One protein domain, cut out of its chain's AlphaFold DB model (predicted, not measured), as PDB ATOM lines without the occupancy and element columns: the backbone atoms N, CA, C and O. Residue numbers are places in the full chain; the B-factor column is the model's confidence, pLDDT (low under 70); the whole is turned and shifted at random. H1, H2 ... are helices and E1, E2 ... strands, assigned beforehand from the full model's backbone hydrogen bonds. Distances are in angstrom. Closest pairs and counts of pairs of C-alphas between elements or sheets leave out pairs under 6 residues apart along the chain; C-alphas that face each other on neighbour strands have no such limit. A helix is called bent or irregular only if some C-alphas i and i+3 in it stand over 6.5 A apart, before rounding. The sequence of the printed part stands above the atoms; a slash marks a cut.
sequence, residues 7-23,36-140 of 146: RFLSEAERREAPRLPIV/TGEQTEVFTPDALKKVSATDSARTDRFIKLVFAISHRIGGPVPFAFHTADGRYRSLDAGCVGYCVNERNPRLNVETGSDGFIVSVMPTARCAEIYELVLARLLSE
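Overview. This is residues 7 to 23 and 36 to 140 of the 146 residues of an uncharacterized protein of Minwuia thermotolerans (UniProt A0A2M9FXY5). The hairpin of E4 and E5 makes a small wall, with H4 over it and H3 packed on E5, while H2 packs on H4 and the kinked H5 packs on H3. A second hairpin, E2 and E3, lies on the side of the body away from H5, with the short H1 beside it. The printed part has 122 residues, with five named helices and five named strands in the order H1 E1 H2 H3 E2 E3 H4 E4 E5 H5; the class is mixed, and each two-stranded sheet is antiparallel. The whole is compact, with a radius of gyration of the C-alphas of 13.7 A, and rounded, spanning 39 by 33 by 25 A.

Along the chain. H1 is residues 11 to 16, beginning at C-alpha 11 (74.010, 119.085, 117.541). E1 is residues 41 to 43 and H2 residues 45 to 51. H3, residues 57 to 73, is 24.3 A long and begins at C-alpha 57 (95.326, 100.254, 131.222). E2 is residues 80 to 82, E3 residues 88 to 91 and H4 residues 93 to 101, 11.8 A long. E4 is residues 107 to 111, 13.1 A, and E5 residues 117 to 122, 14.4 A. H5, residues 124 to 139, is 21.6 A long and ends at C-alpha 139 (85.348, 89.821, 118.334). H5 is irregular, with C-alphas 132 and 135 7.7 A apart, and has a kink of 82 degrees near residue 132.

Arrangement. In the hairpin of E4 and E5, N 108 and O 121 are 2.8 A apart, within hydrogen-bond range. Residues 77 to 78 pair antiparallel with 119 to 120 of E5. The closest C-alphas of H4 and E4 are those of Val 100 and Leu 107, 5.1 A; those of H3 and E5 are Phe 67 and Pro 122, 5.9 A. H3 touches H4 with residues 58 to 63 alone, about perpendicular at 84 degrees, closest at C-alphas 59 and 95, 5.3 A. H2 touches H4 at a steep tilt of 65 degrees, opposite ways, with C-alphas 48 and 97 closest at 4.7 A. H5, whose line is a rough one, touches H3 about perpendicular at 79 degrees, closest at C-alphas 68 and 138, 5.5 A. In the hairpin of E2 and E3, N 81 and O 89 are 2.9 A apart, within hydrogen-bond range. H1 touches no helix; its closest C-alpha pair with E2 is Arg 14 and Ala 80, 7.2 A. E1 pairs with no named strand, but residues 41 to 42 pair antiparallel with 7 to 8. Every O i to N i+4 pair is within hydrogen-bond range in H1, H3 and H4; H5 has 8 of 12, and H2 has 0 of 3, with 3 of 4 O i to N i+3 pairs within range.

Size, cuts and confidence. The two C-alphas farthest apart, of Ala 12 and Leu 132, are 39.0 A apart. Residues 24 to 35 are cut out, and C-alphas 23 and 36 are 13.8 A apart across the cut. Of the links printed whole, none is long. The mean pLDDT of the printed part is 93.4, and no printed residue is under 70.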
ATOM      1  N   ARG A   7      86.822 123.202 120.708       92.62
ATOM      2  CA  ARG A   7      85.405 123.580 120.589       92.62
ATOM      3  C   ARG A   7      84.497 122.390 120.841       92.62
ATOM      4  O   ARG A   7      84.895 121.251 120.633       92.62
ATOM      5  N   PHE A   8      83.247 122.653 121.195       93.62
ATOM      6  CA  PHE A   8      82.224 121.611 121.222       93.62
ATOM      7  C   PHE A   8      81.657 121.364 119.822       93.62
ATOM      8  O   PHE A   8      81.467 122.303 119.044       93.62
ATOM      9  N   LEU A   9      81.356 120.103 119.517       91.81
ATOM     10  CA  LEU A   9      80.548 119.751 118.356       91.81
ATOM     11  C   LEU A   9      79.115 120.242 118.558       91.81
ATOM     12  O   LEU A   9      78.501 120.008 119.604       91.81
ATOM     13  N   SER A  10      78.577 120.891 117.532       92.75
ATOM     14  CA  SER A  10      77.166 121.258 117.453       92.75
ATOM     15  C   SER A  10      76.271 120.018 117.367       92.75
ATOM     16  O   SER A  10      76.708 118.928 117.000       92.75
ATOM     17  N   GLU A  11      74.985 120.175 117.676       92.06
ATOM     18  CA  GLU A  11      74.010 119.085 117.541       92.06
ATOM     19  C   GLU A  11      73.944 118.537 116.106       92.06
ATOM     20  O   GLU A  11      73.866 117.322 115.914       92.06
ATOM     21  N   ALA A  12      74.038 119.416 115.102       92.81
ATOM     22  CA  ALA A  12      74.052 119.029 113.695       92.81
ATOM     23  C   ALA A  12      75.260 118.138 113.367       92.81
ATOM     24  O   ALA A  12      75.071 117.044 112.841       92.81
ATOM     25  N   GLU A  13      76.471 118.542 113.769       93.38
ATOM     26  CA  GLU A  13      77.692 117.745 113.571       93.38
ATOM     27  C   GLU A  13      77.604 116.380 114.265       93.38
ATOM     28  O   GLU A  13      77.996 115.366 113.693       93.38
ATOM     29  N   ARG A  14      77.038 116.316 115.478       92.75
ATOM     30  CA  ARG A  14      76.840 115.038 116.184       92.75
ATOM     31  C   ARG A  14      75.840 114.133 115.477       92.75
ATOM     32  O   ARG A  14      76.035 112.920 115.416       92.75
ATOM     33  N   ARG A  15      74.755 114.700 114.950       92.31
ATOM     34  CA  ARG A  15      73.734 113.952 114.205       92.31
ATOM     35  C   ARG A  15      74.275 113.423 112.877       92.31
ATOM     36  O   ARG A  15      73.875 112.342 112.453       92.31
ATOM     37  N   GLU A  16      75.168 114.176 112.249       94.44
ATOM     38  CA  GLU A  16      75.799 113.853 110.964       94.44
ATOM     39  C   GLU A  16      77.087 113.029 111.111       94.44
ATOM     40  O   GLU A  16      77.666 112.614 110.108       94.44
ATOM     41  N   ALA A  17      77.513 112.743 112.347       95.62
ATOM     42  CA  ALA A  17      78.674 111.909 112.613       95.62
ATOM     43  C   ALA A  17      78.554 110.538 111.906       95.62
ATOM     44  O   ALA A  17      77.463 109.950 111.875       95.62
ATOM     45  N   PRO A  18      79.654 109.988 111.356       97.06
ATOM     46  CA  PRO A  18      79.619 108.729 110.620       97.06
ATOM     47  C   PRO A  18      79.045 107.570 111.439       97.06
ATOM     48  O   PRO A  18      79.271 107.467 112.645       97.06
ATOM     49  N   ARG A  19      78.338 106.657 110.768       97.12
ATOM     50  CA  ARG A  19      77.869 105.397 111.360       97.12
ATOM     51  C   ARG A  19      78.858 104.287 111.043       97.12
ATOM     52  O   ARG A  19      79.103 104.004 109.872       97.12
ATOM     53  N   LEU A  20      79.405 103.654 112.073       96.94
ATOM     54  CA  LEU A  20      80.360 102.563 111.931       96.94
ATOM     55  C   LEU A  20      79.666 101.204 112.134       96.94
ATOM     56  O   LEU A  20      78.833 101.075 113.033       96.94
ATOM     57  N   PRO A  21      80.027 100.165 111.356       95.69
ATOM     58  CA  PRO A  21      79.467  98.815 111.465       95.69
ATOM     59  C   PRO A  21      80.086  98.023 112.635       95.69
ATOM     60  O   PRO A  21      80.566  96.902 112.461       95.69
ATOM     61  N   ILE A  22      80.116  98.631 113.822       95.12
ATOM     62  CA  ILE A  22      80.662  98.065 115.060       95.12
ATOM     63  C   ILE A  22      79.675  98.236 116.207       95.12
ATOM     64  O   ILE A  22      78.899  99.191 116.223       95.12
ATOM     65  N   VAL A  23      79.751  97.361 117.203       94.50
ATOM     66  CA  VAL A  23      79.087  97.538 118.498       94.50
ATOM     67  C   VAL A  23      80.165  97.503 119.560       94.50
ATOM     68  O   VAL A  23      80.928  96.551 119.632       94.50
ATOM     69  N   THR A  36      81.311 109.021 126.503       81.94
ATOM     70  CA  THR A  36      79.867 108.829 126.412       81.94
ATOM     71  C   THR A  36      79.195 110.150 126.783       81.94
ATOM     72  O   THR A  36      79.385 110.664 127.880       81.94
ATOM     73  N   GLY A  37      78.448 110.749 125.857       74.38
ATOM     74  CA  GLY A  37      77.739 112.004 126.117       74.38
ATOM     75  C   GLY A  37      77.660 112.922 124.907       74.38
ATOM     76  O   GLY A  37      78.408 112.780 123.946       74.38
ATOM     77  N   GLU A  38      76.728 113.868 124.966       74.00
ATOM     78  CA  GLU A  38      76.456 114.796 123.865       74.00
ATOM     79  C   GLU A  38      77.407 116.001 123.847       74.00
ATOM     80  O   GLU A  38      77.528 116.674 122.833       74.00
ATOM     81  N   GLN A  39      78.125 116.282 124.935       84.38
ATOM     82  CA  GLN A  39      79.113 117.364 124.976       84.38
ATOM     83  C   GLN A  39      80.486 116.872 124.502       84.38
ATOM     84  O   GLN A  39      81.417 116.734 125.289       84.38
ATOM     85  N   THR A  40      80.609 116.580 123.205       89.38
ATOM     86  CA  THR A  40      81.901 116.222 122.601       89.38
ATOM     87  C   THR A  40      82.717 117.468 122.317       89.38
ATOM     88  O   THR A  40      82.319 118.297 121.499       89.38
ATOM     89  N   GLU A  41      83.872 117.569 122.961       92.56
ATOM     90  CA  GLU A  41      84.897 118.554 122.641       92.56
ATOM     91  C   GLU A  41      85.862 117.983 121.589       92.56
ATOM     92  O   GLU A  41      86.298 116.835 121.689       92.56
ATOM     93  N   VAL A  42      86.180 118.781 120.574       92.88
ATOM     94  CA  VAL A  42      87.203 118.502 119.563       92.88
ATOM     95  C   VAL A  42      88.365 119.467 119.721       92.88
ATOM     96  O   VAL A  42      88.211 120.602 120.176       92.88
ATOM     97  N   PHE A  43      89.541 118.996 119.330       94.62
ATOM     98  CA  PHE A  43      90.821 119.619 119.635       94.62
ATOM     99  C   PHE A  43      91.608 119.830 118.347       94.62
ATOM    100  O   PHE A  43      91.489 119.048 117.400       94.62
ATOM    101  N   THR A  44      92.445 120.860 118.313       94.25
ATOM    102  CA  THR A  44      93.530 120.949 117.329       94.25
ATOM    103  C   THR A  44      94.705 120.049 117.754       94.25
ATOM    104  O   THR A  44      94.822 119.698 118.936       94.25
ATOM    105  N   PRO A  45      95.628 119.688 116.842       92.50
ATOM    106  CA  PRO A  45      96.818 118.911 117.203       92.50
ATOM    107  C   PRO A  45      97.688 119.563 118.291       92.50
ATOM    108  O   PRO A  45      98.270 118.865 119.120       92.50
ATOM    109  N   ASP A  46      97.761 120.895 118.331       89.31
ATOM    110  CA  ASP A  46      98.514 121.604 119.371       89.31
ATOM    111  C   ASP A  46      97.813 121.574 120.730       89.31
ATOM    112  O   ASP A  46      98.475 121.434 121.761       89.31
ATOM    113  N   ALA A  47      96.479 121.632 120.747       89.25
ATOM    114  CA  ALA A  47      95.695 121.514 121.970       89.25
ATOM    115  C   ALA A  47      95.845 120.129 122.619       89.25
ATOM    116  O   ALA A  47      95.924 120.031 123.845       89.25
ATOM    117  N   LEU A  48      95.976 119.065 121.813       86.75
ATOM    118  CA  LEU A  48      96.181 117.698 122.311       86.75
ATOM    119  C   LEU A  48      97.397 117.557 123.235       86.75
ATOM    120  O   LEU A  48      97.350 116.789 124.197       86.75
ATOM    121  N   LYS A  49      98.476 118.309 122.984       81.44
ATOM    122  CA  LYS A  49      99.694 118.279 123.818       81.44
ATOM    123  C   LYS A  49      99.412 118.669 125.270       81.44
ATOM    124  O   LYS A  49     100.126 118.235 126.167       81.44
ATOM    125  N   LYS A  50      98.374 119.477 125.502       79.50
ATOM    126  CA  LYS A  50      98.001 120.001 126.825       79.50
ATOM    127  C   LYS A  50      97.115 119.042 127.618       79.50
ATOM    128  O   LYS A  50      97.041 119.166 128.836       79.50
ATOM    129  N   VAL A  51      96.447 118.111 126.937       77.06
ATOM    130  CA  VAL A  51      95.454 117.202 127.535       77.06
ATOM    131  C   VAL A  51      95.904 115.744 127.561       77.06
ATOM    132  O   VAL A  51      95.153 114.890 128.019       77.06
ATOM    133  N   SER A  52      97.122 115.454 127.091       80.25
ATOM    134  CA  SER A  52      97.688 114.105 127.054       80.25
ATOM    135  C   SER A  52      97.568 113.394 128.403       80.25
ATOM    136  O   SER A  52      98.081 113.864 129.419       80.25
ATOM    137  N   ALA A  53      96.942 112.220 128.389       77.31
ATOM    138  CA  ALA A  53      96.926 111.315 129.527       77.31
ATOM    139  C   ALA A  53      98.310 110.673 129.748       77.31
ATOM    140  O   ALA A  53      99.241 110.844 128.956       77.31
ATOM    141  N   THR A  54      98.440 109.916 130.836       82.62
ATOM    142  CA  THR A  54      99.588 109.037 131.084       82.62
ATOM    143  C   THR A  54      99.352 107.644 130.499       82.62
ATOM    144  O   THR A  54      98.213 107.254 130.216       82.62
ATOM    145  N   ASP A  55     100.427 106.862 130.381       85.25
ATOM    146  CA  ASP A  55     100.307 105.432 130.100       85.25
ATOM    147  C   ASP A  55      99.467 104.758 131.189       85.25
ATOM    148  O   ASP A  55      99.682 104.972 132.386       85.25
ATOM    149  N   SER A  56      98.467 103.989 130.778       86.88
ATOM    150  CA  SER A  56      97.554 103.314 131.688       86.88
ATOM    151  C   SER A  56      96.828 102.176 130.979       86.88
ATOM    152  O   SER A  56      96.740 102.138 129.751       86.88
ATOM    153  N   ALA A  57      96.207 101.289 131.761       88.75
ATOM    154  CA  ALA A  57      95.326 100.254 131.222       88.75
ATOM    155  C   ALA A  57      94.181 100.842 130.371       88.75
ATOM    156  O   ALA A  57      93.775 100.228 129.387       88.75
ATOM    157  N   ARG A  58      93.692 102.047 130.703       90.19
ATOM    158  CA  ARG A  58      92.677 102.762 129.915       90.19
ATOM    159  C   ARG A  58      93.223 103.167 128.551       90.19
ATOM    160  O   ARG A  58      92.555 102.954 127.543       90.19
ATOM    161  N   THR A  59      94.434 103.712 128.516       90.94
ATOM    162  CA  THR A  59      95.061 104.176 127.278       90.94
ATOM    163  C   THR A  59      95.449 103.010 126.368       90.94
ATOM    164  O   THR A  59      95.210 103.064 125.163       90.94
ATOM    165  N   ASP A  60      95.949 101.908 126.939       92.75
ATOM    166  CA  ASP A  60      96.177 100.653 126.209       92.75
ATOM    167  C   ASP A  60      94.862 100.047 125.683       92.75
ATOM    168  O   ASP A  60      94.777  99.596 124.538       92.75
ATOM    169  N   ARG A  61      93.791 100.090 126.483       93.44
ATOM    170  CA  ARG A  61      92.466  99.639 126.044       93.44
ATOM    171  C   ARG A  61      91.932 100.485 124.891       93.44
ATOM    172  O   ARG A  61      91.405  99.928 123.931       93.44
ATOM    173  N   PHE A  62      92.084 101.803 124.980       95.69
ATOM    174  CA  PHE A  62      91.700 102.747 123.937       95.69
ATOM    175  C   PHE A  62      92.393 102.435 122.609       95.69
ATOM    176  O   PHE A  62      91.709 102.229 121.607       95.69
ATOM    177  N   ILE A  63      93.726 102.326 122.595       96.56
ATOM    178  CA  ILE A  63      94.467 102.099 121.347       96.56
ATOM    179  C   ILE A  63      94.133 100.744 120.713       96.56
ATOM    180  O   ILE A  63      93.976 100.667 119.498       96.56
ATOM    181  N   LYS A  64      93.930  99.693 121.520       96.50
ATOM    182  CA  LYS A  64      93.479  98.379 121.035       96.50
ATOM    183  C   LYS A  64      92.127  98.460 120.328       96.50
ATOM    184  O   LYS A  64      91.954  97.862 119.269       96.50
ATOM    185  N   LEU A  65      91.178  99.206 120.896       96.69
ATOM    186  CA  LEU A  65      89.863  99.387 120.286       96.69
ATOM    187  C   LEU A  65      89.949 100.234 119.013       96.69
ATOM    188  O   LEU A  65      89.365  99.850 118.009       96.69
ATOM    189  N   VAL A  66      90.716 101.330 119.009       98.00
ATOM    190  CA  VAL A  66      90.940 102.139 117.796       98.00
ATOM    191  C   VAL A  66      91.572 101.303 116.682       98.00
ATOM    192  O   VAL A  66      91.120 101.370 115.542       98.00
ATOM    193  N   PHE A  67      92.564 100.474 117.008       98.25
ATOM    194  CA  PHE A  67      93.194  99.560 116.056       98.25
ATOM    195  C   PHE A  67      92.183  98.583 115.445       98.25
ATOM    196  O   PHE A  67      92.051  98.504 114.224       98.25
ATOM    197  N   ALA A  68      91.395  97.906 116.282       97.62
ATOM    198  CA  ALA A  68      90.367  96.979 115.819       97.62
ATOM    199  C   ALA A  68      89.287  97.667 114.971       97.62
ATOM    200  O   ALA A  68      88.906  97.143 113.924       97.62
ATOM    201  N   ILE A  69      88.821  98.854 115.382       97.88
ATOM    202  CA  ILE A  69      87.835  99.633 114.624       97.88
ATOM    203  C   ILE A  69      88.403 100.001 113.258       97.88
ATOM    204  O   ILE A  69      87.729  99.782 112.256       97.88
ATOM    205  N   SER A  70      89.638 100.507 113.208       98.19
ATOM    206  CA  SER A  70      90.297 100.892 111.959       98.19
ATOM    207  C   SER A  70      90.374  99.723 110.976       98.19
ATOM    208  O   SER A  70      89.998  99.875 109.815       98.19
ATOM    209  N   HIS A  71      90.740  98.527 111.453       97.31
ATOM    210  CA  HIS A  71      90.720  97.309 110.642       97.31
ATOM    211  C   HIS A  71      89.309  96.921 110.192       97.31
ATOM    212  O   HIS A  71      89.111  96.533 109.041       97.31
ATOM    213  N   ARG A  72      88.312  97.037 111.076       96.38
ATOM    214  CA  ARG A  72      86.922  96.685 110.766       96.38
ATOM    215  C   ARG A  72      86.312  97.587 109.691       96.38
ATOM    216  O   ARG A  72      85.519  97.098 108.887       96.38
ATOM    217  N   ILE A  73      86.658  98.873 109.688       96.31
ATOM    218  CA  ILE A  73      86.142  99.864 108.730       96.31
ATOM    219  C   ILE A  73      87.070 100.079 107.525       96.31
ATOM    220  O   ILE A  73      86.670 100.732 106.567       96.31
ATOM    221  N   GLY A  74      88.289  99.530 107.561       96.88
ATOM    222  CA  GLY A  74      89.284  99.642 106.493       96.88
ATOM    223  C   GLY A  74      89.884 101.043 106.339       96.88
ATOM    224  O   GLY A  74      90.249 101.419 105.226       96.88
ATOM    225  N   GLY A  75      89.955 101.838 107.411       96.88
ATOM    226  CA  GLY A  75      90.343 103.246 107.306       96.88
ATOM    227  C   GLY A  75      90.486 104.000 108.635       96.88
ATOM    228  O   GLY A  75      90.500 103.376 109.702       96.88
ATOM    229  N   PRO A  76      90.612 105.342 108.573       98.19
ATOM    230  CA  PRO A  76      90.713 106.195 109.751       98.19
ATOM    231  C   PRO A  76      89.461 106.089 110.621       98.19
ATOM    232  O   PRO A  76      88.338 106.071 110.115       98.19
ATOM    233  N   VAL A  77      89.643 106.068 111.938       98.38
ATOM    234  CA  VAL A  77      88.545 106.075 112.907       98.38
ATOM    235  C   VAL A  77      88.090 107.517 113.127       98.38
ATOM    236  O   VAL A  77      88.901 108.324 113.589       98.38
ATOM    237  N   PRO A  78      86.823 107.867 112.834       98.12
ATOM    238  CA  PRO A  78      86.304 109.206 113.091       98.12
ATOM    239  C   PRO A  78      86.412 109.586 114.568       98.12
ATOM    240  O   PRO A  78      86.235 108.749 115.454       98.12
ATOM    241  N   PHE A  79      86.664 110.864 114.842       96.75
ATOM    242  CA  PHE A  79      86.768 111.367 116.207       96.75
ATOM    243  C   PHE A  79      85.442 111.235 116.962       96.75
ATOM    244  O   PHE A  79      85.428 110.908 118.144       96.75
ATOM    245  N   ALA A  80      84.327 111.452 116.269       96.88
ATOM    246  CA  ALA A  80      82.973 111.236 116.756       96.88
ATOM    247  C   ALA A  80      82.214 110.354 115.764       96.88
ATOM    248  O   ALA A  80      82.346 110.530 114.552       96.88
ATOM    249  N   PHE A  81      81.432 109.402 116.266       97.00
ATOM    250  CA  PHE A  81      80.711 108.442 115.438       97.00
ATOM    251  C   PHE A  81      79.521 107.822 116.173       97.00
ATOM    252  O   PHE A  81      79.404 107.880 117.397       97.00
ATOM    253  N   HIS A  82      78.651 107.173 115.406       96.44
ATOM    254  CA  HIS A  82      77.599 106.297 115.909       96.44
ATOM    255  C   HIS A  82      77.980 104.837 115.677       96.44
ATOM    256  O   HIS A  82      78.470 104.482 114.604       96.44
ATOM    257  N   THR A  83      77.739 103.981 116.661       95.50
ATOM    258  CA  THR A  83      77.843 102.523 116.527       95.50
ATOM    259  C   THR A  83      76.595 101.942 115.852       95.50
ATOM    260  O   THR A  83      75.573 102.617 115.700       95.50
ATOM    261  N   ALA A  84      76.662 100.680 115.427       95.50
ATOM    262  CA  ALA A  84      75.586  99.994 114.709       95.50
ATOM    263  C   ALA A  84      74.296  99.845 115.540       95.50
ATOM    264  O   ALA A  84      73.205  99.822 114.978       95.50
ATOM    265  N   ASP A  85      74.411  99.811 116.869       93.31
ATOM    266  CA  ASP A  85      73.293  99.831 117.823       93.31
ATOM    267  C   ASP A  85      72.755 101.252 118.106       93.31
ATOM    268  O   ASP A  85      71.937 101.450 119.003       93.31
ATOM    269  N   GLY A  86      73.197 102.254 117.337       92.75
ATOM    270  CA  GLY A  86      72.697 103.629 117.381       92.75
ATOM    271  C   GLY A  86      73.283 104.488 118.500       92.75
ATOM    272  O   GLY A  86      72.804 105.601 118.722       92.75
ATOM    273  N   ARG A  87      74.299 104.006 119.223       92.88
ATOM    274  CA  ARG A  87      74.908 104.767 120.317       92.88
ATOM    275  C   ARG A  87      75.966 105.734 119.791       92.88
ATOM    276  O   ARG A  87      76.876 105.354 119.060       92.88
ATOM    277  N   TYR A  88      75.897 106.982 120.242       94.25
ATOM    278  CA  TYR A  88      76.918 107.984 119.948       94.25
ATOM    279  C   TYR A  88      78.160 107.805 120.835       94.25
ATOM    280  O   TYR A  88      78.053 107.508 122.036       94.25
ATOM    281  N   ARG A  89      79.344 107.975 120.245       95.25
ATOM    282  CA  ARG A  89      80.655 107.855 120.889       95.25
ATOM    283  C   ARG A  89      81.624 108.880 120.318       95.25
ATOM    284  O   ARG A  89      81.521 109.268 119.156       95.25
ATOM    285  N   SER A  90      82.612 109.259 121.120       95.62
ATOM    286  CA  SER A  90      83.782 109.983 120.630       95.62
ATOM    287  C   SER A  90      85.076 109.457 121.244       95.62
ATOM    288  O   SER A  90      85.074 108.828 122.306       95.62
ATOM    289  N   LEU A  91      86.190 109.704 120.561       95.62
ATOM    290  CA  LEU A  91      87.526 109.407 121.061       95.62
ATOM    291  C   LEU A  91      87.831 110.260 122.297       95.62
ATOM    292  O   LEU A  91      87.440 111.424 122.373       95.62
ATOM    293  N   ASP A  92      88.549 109.684 123.259       93.19
ATOM    294  CA  ASP A  92      89.041 110.430 124.414       93.19
ATOM    295  C   ASP A  92      90.286 111.234 124.026       93.19
ATOM    296  O   ASP A  92      91.324 110.666 123.677       93.19
ATOM    297  N   ALA A  93      90.197 112.562 124.101       91.81
ATOM    298  CA  ALA A  93      91.282 113.451 123.695       91.81
ATOM    299  C   ALA A  93      92.569 113.244 124.506       91.81
ATOM    300  O   ALA A  93      93.659 113.417 123.966       91.81
ATOM    301  N   GLY A  94      92.470 112.823 125.772       91.75
ATOM    302  CA  GLY A  94      93.646 112.514 126.580       91.75
ATOM    303  C   GLY A  94      94.368 111.257 126.103       91.75
ATOM    304  O   GLY A  94      95.594 111.268 125.970       91.75
ATOM    305  N   CYS A  95      93.625 110.201 125.773       94.38
ATOM    306  CA  CYS A  95      94.185 108.979 125.196       94.38
ATOM    307  C   CYS A  95      94.753 109.220 123.790       94.38
ATOM    308  O   CYS A  95      95.861 108.768 123.504       94.38
ATOM    309  N   VAL A  96      94.047 109.979 122.938       95.12
ATOM    310  CA  VAL A  96      94.575 110.407 121.628       95.12
ATOM    311  C   VAL A  96      95.865 111.195 121.829       95.12
ATOM    312  O   VAL A  96      96.886 110.836 121.251       95.12
ATOM    313  N   GLY A  97      95.833 112.223 122.682       94.25
ATOM    314  CA  GLY A  97      96.965 113.088 122.997       94.25
ATOM    315  C   GLY A  97      98.192 112.301 123.444       94.25
ATOM    316  O   GLY A  97      99.289 112.564 122.963       94.25
ATOM    317  N   TYR A  98      98.005 111.289 124.285       93.44
ATOM    318  CA  TYR A  98      99.090 110.396 124.667       93.44
ATOM    319  C   TYR A  98      99.634 109.621 123.463       93.44
ATOM    320  O   TYR A  98     100.810 109.758 123.138       93.44
ATOM    321  N   CYS A  99      98.788 108.888 122.734       94.06
ATOM    322  CA  CYS A  99      99.230 108.034 121.627       94.06
ATOM    323  C   CYS A  99      99.893 108.788 120.460       94.06
ATOM    324  O   CYS A  99     100.682 108.183 119.729       94.06
ATOM    325  N   VAL A 100      99.573 110.071 120.257       95.19
ATOM    326  CA  VAL A 100     100.174 110.900 119.194       95.19
ATOM    327  C   VAL A 100     101.479 111.573 119.626       95.19
ATOM    328  O   VAL A 100     102.313 111.865 118.776       95.19
ATOM    329  N   ASN A 101     101.666 111.832 120.927       92.75
ATOM    330  CA  ASN A 101     102.824 112.570 121.454       92.75
ATOM    331  C   ASN A 101     103.925 111.660 122.026       92.75
ATOM    332  O   ASN A 101     104.962 112.149 122.481       92.75
ATOM    333  N   GLU A 102     103.729 110.342 122.015       90.56
ATOM    334  CA  GLU A 102     104.783 109.385 122.346       90.56
ATOM    335  C   GLU A 102     105.997 109.523 121.413       90.56
ATOM    336  O   GLU A 102     105.873 109.865 120.240       90.56
ATOM    337  N   ARG A 103     107.194 109.168 121.907       90.00
ATOM    338  CA  ARG A 103     108.433 109.177 121.099       90.00
ATOM    339  C   ARG A 103     108.307 108.345 119.816       90.00
ATOM    340  O   ARG A 103     108.952 108.665 118.822       90.00
ATOM    341  N   ASN A 104     107.523 107.270 119.864       91.69
ATOM    342  CA  ASN A 104     107.147 106.473 118.704       91.69
ATOM    343  C   ASN A 104     105.610 106.406 118.643       91.69
ATOM    344  O   ASN A 104     105.032 105.520 119.282       91.69
ATOM    345  N   PRO A 105     104.956 107.368 117.965       94.88
ATOM    346  CA  PRO A 105     103.507 107.507 117.985       94.88
ATOM    347  C   PRO A 105     102.787 106.248 117.512       94.88
ATOM    348  O   PRO A 105     103.165 105.616 116.520       94.88
ATOM    349  N   ARG A 106     101.702 105.907 118.207       96.94
ATOM    350  CA  ARG A 106     100.808 104.799 117.838       96.94
ATOM    351  C   ARG A 106      99.610 105.258 117.017       96.94
ATOM    352  O   ARG A 106      98.984 104.429 116.363       96.94
ATOM    353  N   LEU A 107      99.320 106.556 117.016       97.69
ATOM    354  CA  LEU A 107      98.275 107.166 116.200       97.69
ATOM    355  C   LEU A 107      98.828 108.341 115.396       97.69
ATOM    356  O   LEU A 107      99.646 109.112 115.891       97.69
ATOM    357  N   ASN A 108      98.297 108.499 114.190       97.50
ATOM    358  CA  ASN A 108      98.303 109.741 113.432       97.50
ATOM    359  C   ASN A 108      96.924 110.400 113.543       97.50
ATOM    360  O   ASN A 108      95.917 109.707 113.704       97.50
ATOM    361  N   VAL A 109      96.876 111.725 113.428       97.19
ATOM    362  CA  VAL A 109      95.626 112.498 113.377       97.19
ATOM    363  C   VAL A 109      95.414 113.054 111.979       97.19
ATOM    364  O   VAL A 109      96.367 113.460 111.315       97.19
ATOM    365  N   GLU A 110      94.158 113.119 111.566       97.56
ATOM    366  CA  GLU A 110      93.726 113.853 110.384       97.56
ATOM    367  C   GLU A 110      92.884 115.044 110.837       97.56
ATOM    368  O   GLU A 110      92.043 114.928 111.735       97.56
ATOM    369  N   THR A 111      93.123 116.202 110.226       96.69
ATOM    370  CA  THR A 111      92.413 117.441 110.547       96.69
ATOM    371  C   THR A 111      91.489 117.861 109.416       96.69
ATOM    372  O   THR A 111      91.849 117.754 108.242       96.69
ATOM    373  N   GLY A 112      90.328 118.400 109.772       94.38
ATOM    374  CA  GLY A 112      89.430 119.073 108.843       94.38
ATOM    375  C   GLY A 112      90.002 120.399 108.337       94.38
ATOM    376  O   GLY A 112      91.047 120.878 108.787       94.38
ATOM    377  N   SER A 113      89.285 121.033 107.408       92.88
ATOM    378  CA  SER A 113      89.647 122.351 106.864       92.88
ATOM    379  C   SER A 113      89.626 123.474 107.907       92.88
ATOM    380  O   SER A 113      90.225 124.524 107.693       92.88
ATOM    381  N   ASP A 114      88.923 123.267 109.019       90.88
ATOM    382  CA  ASP A 114      88.848 124.167 110.170       90.88
ATOM    383  C   ASP A 114      90.003 123.963 111.174       90.88
ATOM    384  O   ASP A 114      90.084 124.682 112.168       90.88
ATOM    385  N   GLY A 115      90.909 123.011 110.912       93.69
ATOM    386  CA  GLY A 115      92.087 122.722 111.734       93.69
ATOM    387  C   GLY A 115      91.826 121.819 112.944       93.69
ATOM    388  O   GLY A 115      92.762 121.521 113.691       93.69
ATOM    389  N   PHE A 116      90.588 121.356 113.140       96.06
ATOM    390  CA  PHE A 116      90.236 120.428 114.214       96.06
ATOM    391  C   PHE A 116      90.412 118.978 113.774       96.06
ATOM    392  O   PHE A 116      90.289 118.647 112.596       96.06
ATOM    393  N   ILE A 117      90.705 118.100 114.728       96.12
ATOM    394  CA  ILE A 117      90.871 116.670 114.467       96.12
ATOM    395  C   ILE A 117      89.518 116.049 114.127       96.12
ATOM    396  O   ILE A 117      88.562 116.170 114.894       96.12
ATOM    397  N   VAL A 118      89.463 115.351 112.994       97.25
ATOM    398  CA  VAL A 118      88.253 114.680 112.494       97.25
ATOM    399  C   VAL A 118      88.358 113.160 112.551       97.25
ATOM    400  O   VAL A 118      87.336 112.486 112.669       97.25
ATOM    401  N   SER A 119      89.572 112.614 112.534       98.12
ATOM    402  CA  SER A 119      89.834 111.174 112.587       98.12
ATOM    403  C   SER A 119      91.241 110.873 113.098       98.12
ATOM    404  O   SER A 119      92.118 111.741 113.143       98.12
ATOM    405  N   VAL A 120      91.455 109.618 113.496       98.25
ATOM    406  CA  VAL A 120      92.770 109.067 113.838       98.25
ATOM    407  C   VAL A 120      93.047 107.799 113.041       98.25
ATOM    408  O   VAL A 120      92.134 107.035 112.732       98.25
ATOM    409  N   MET A 121      94.316 107.538 112.757       98.12
ATOM    410  CA  MET A 121      94.766 106.329 112.073       98.12
ATOM    411  C   MET A 121      95.851 105.629 112.899       98.12
ATOM    412  O   MET A 121      96.828 106.286 113.270       98.12
ATOM    413  N   PRO A 122      95.740 104.318 113.172       98.19
ATOM    414  CA  PRO A 122      96.842 103.536 113.722       98.19
ATOM    415  C   PRO A 122      98.104 103.621 112.863       98.19
ATOM    416  O   PRO A 122      98.057 103.513 111.639       98.19
ATOM    417  N   THR A 123      99.259 103.799 113.499       98.12
ATOM    418  CA  THR A 123     100.552 103.763 112.802       98.12
ATOM    419  C   THR A 123     101.021 102.323 112.591       98.12
ATOM    420  O   THR A 123     100.526 101.391 113.227       98.12
ATOM    421  N   ALA A 124     102.055 102.129 111.766       96.44
ATOM    422  CA  ALA A 124     102.722 100.829 111.637       96.44
ATOM    423  C   ALA A 124     103.208 100.290 112.995       96.44
ATOM    424  O   ALA A 124     103.112  99.095 113.264       96.44
ATOM    425  N   ARG A 125     103.635 101.184 113.899       95.62
ATOM    426  CA  ARG A 125     104.022 100.811 115.261       95.62
ATOM    427  C   ARG A 125     102.863 100.207 116.052       95.62
ATOM    428  O   ARG A 125     103.073  99.298 116.847       95.62
ATOM    429  N   CYS A 126     101.648 100.712 115.865       95.12
ATOM    430  CA  CYS A 126     100.466 100.141 116.500       95.12
ATOM    431  C   CYS A 126     100.211  98.709 116.002       95.12
ATOM    432  O   CYS A 126     100.009  97.813 116.823       95.12
ATOM    433  N   ALA A 127     100.328  98.485 114.689       94.50
ATOM    434  CA  ALA A 127     100.185  97.161 114.088       94.50
ATOM    435  C   ALA A 127     101.230  96.167 114.626       94.50
ATOM    436  O   ALA A 127     100.861  95.094 115.092       94.50
ATOM    437  N   GLU A 128     102.511  96.548 114.696       96.25
ATOM    438  CA  GLU A 128     103.581  95.702 115.265       96.25
ATOM    439  C   GLU A 128     103.254  95.149 116.662       96.25
ATOM    440  O   GLU A 128     103.697  94.058 117.019       96.25
ATOM    441  N   ILE A 129     102.507  95.910 117.467       95.62
ATOM    442  CA  ILE A 129     102.177  95.550 118.848       95.62
ATOM    443  C   ILE A 129     100.913  94.682 118.908       95.62
ATOM    444  O   ILE A 129     100.854  93.747 119.710       95.62
ATOM    445  N   TYR A 130      99.891  94.992 118.105       96.75
ATOM    446  CA  TYR A 130      98.545  94.443 118.293       96.75
ATOM    447  C   TYR A 130      98.062  93.493 117.190       96.75
ATOM    448  O   TYR A 130      97.028  92.853 117.386       96.75
ATOM    449  N   GLU A 131      98.797  93.316 116.089       95.81
ATOM    450  CA  GLU A 131      98.404  92.420 114.985       95.81
ATOM    451  C   GLU A 131      98.102  90.995 115.482       95.81
ATOM    452  O   GLU A 131      97.071  90.412 115.156       95.81
ATOM    453  N   LEU A 132      98.949  90.461 116.371       96.44
ATOM    454  CA  LEU A 132      98.806  89.104 116.919       96.44
ATOM    455  C   LEU A 132      97.535  88.898 117.754       96.44
ATOM    456  O   LEU A 132      97.129  87.760 117.985       96.44
ATOM    457  N   VAL A 133      96.911  89.978 118.230       96.06
ATOM    458  CA  VAL A 133      95.672  89.928 119.017       96.06
ATOM    459  C   VAL A 133      94.469  90.488 118.257       96.06
ATOM    460  O   VAL A 133      93.373  90.510 118.817       96.06
ATOM    461  N   LEU A 134      94.627  90.889 116.991       95.88
ATOM    462  CA  LEU A 134      93.584  91.549 116.204       95.88
ATOM    463  C   LEU A 134      92.288  90.735 116.150       95.88
ATOM    464  O   LEU A 134      91.224  91.289 116.395       95.88
ATOM    465  N   ALA A 135      92.361  89.423 115.907       95.50
ATOM    466  CA  ALA A 135      91.173  88.567 115.828       95.50
ATOM    467  C   ALA A 135      90.326  88.613 117.114       95.50
ATOM    468  O   ALA A 135      89.101  88.727 117.058       95.50
ATOM    469  N   ARG A 136      90.983  88.597 118.281       94.81
ATOM    470  CA  ARG A 136      90.313  88.760 119.575       94.81
ATOM    471  C   ARG A 136      89.709  90.156 119.701       94.81
ATOM    472  O   ARG A 136      88.563  90.279 120.110       94.81
ATOM    473  N   LEU A 137      90.452  91.199 119.338       95.19
ATOM    474  CA  LEU A 137      89.954  92.572 119.435       95.19
ATOM    475  C   LEU A 137      88.754  92.820 118.508       95.19
ATOM    476  O   LEU A 137      87.824  93.518 118.898       95.19
ATOM    477  N   LEU A 138      88.737  92.215 117.317       95.31
ATOM    478  CA  LEU A 138      87.601  92.275 116.396       95.31
ATOM    479  C   LEU A 138      86.353  91.623 116.995       95.31
ATOM    480  O   LEU A 138      85.281  92.213 116.911       95.31
ATOM    481  N   SER A 139      86.490  90.468 117.662       93.31
ATOM    482  CA  SER A 139      85.348  89.821 118.334       93.31
ATOM    483  C   SER A 139      84.735  90.662 119.456       93.31
ATOM    484  O   SER A 139      83.579  90.467 119.809       93.31
ATOM    485  N   GLU A 140      85.486  91.619 120.006       92.50
ATOM    486  CA  GLU A 140      84.999  92.502 121.066       92.50
ATOM    487  C   GLU A 140      84.189  93.692 120.536       92.50
ATOM    488  O   GLU A 140      83.526  94.353 121.331       92.50
TER     489      GLU A 140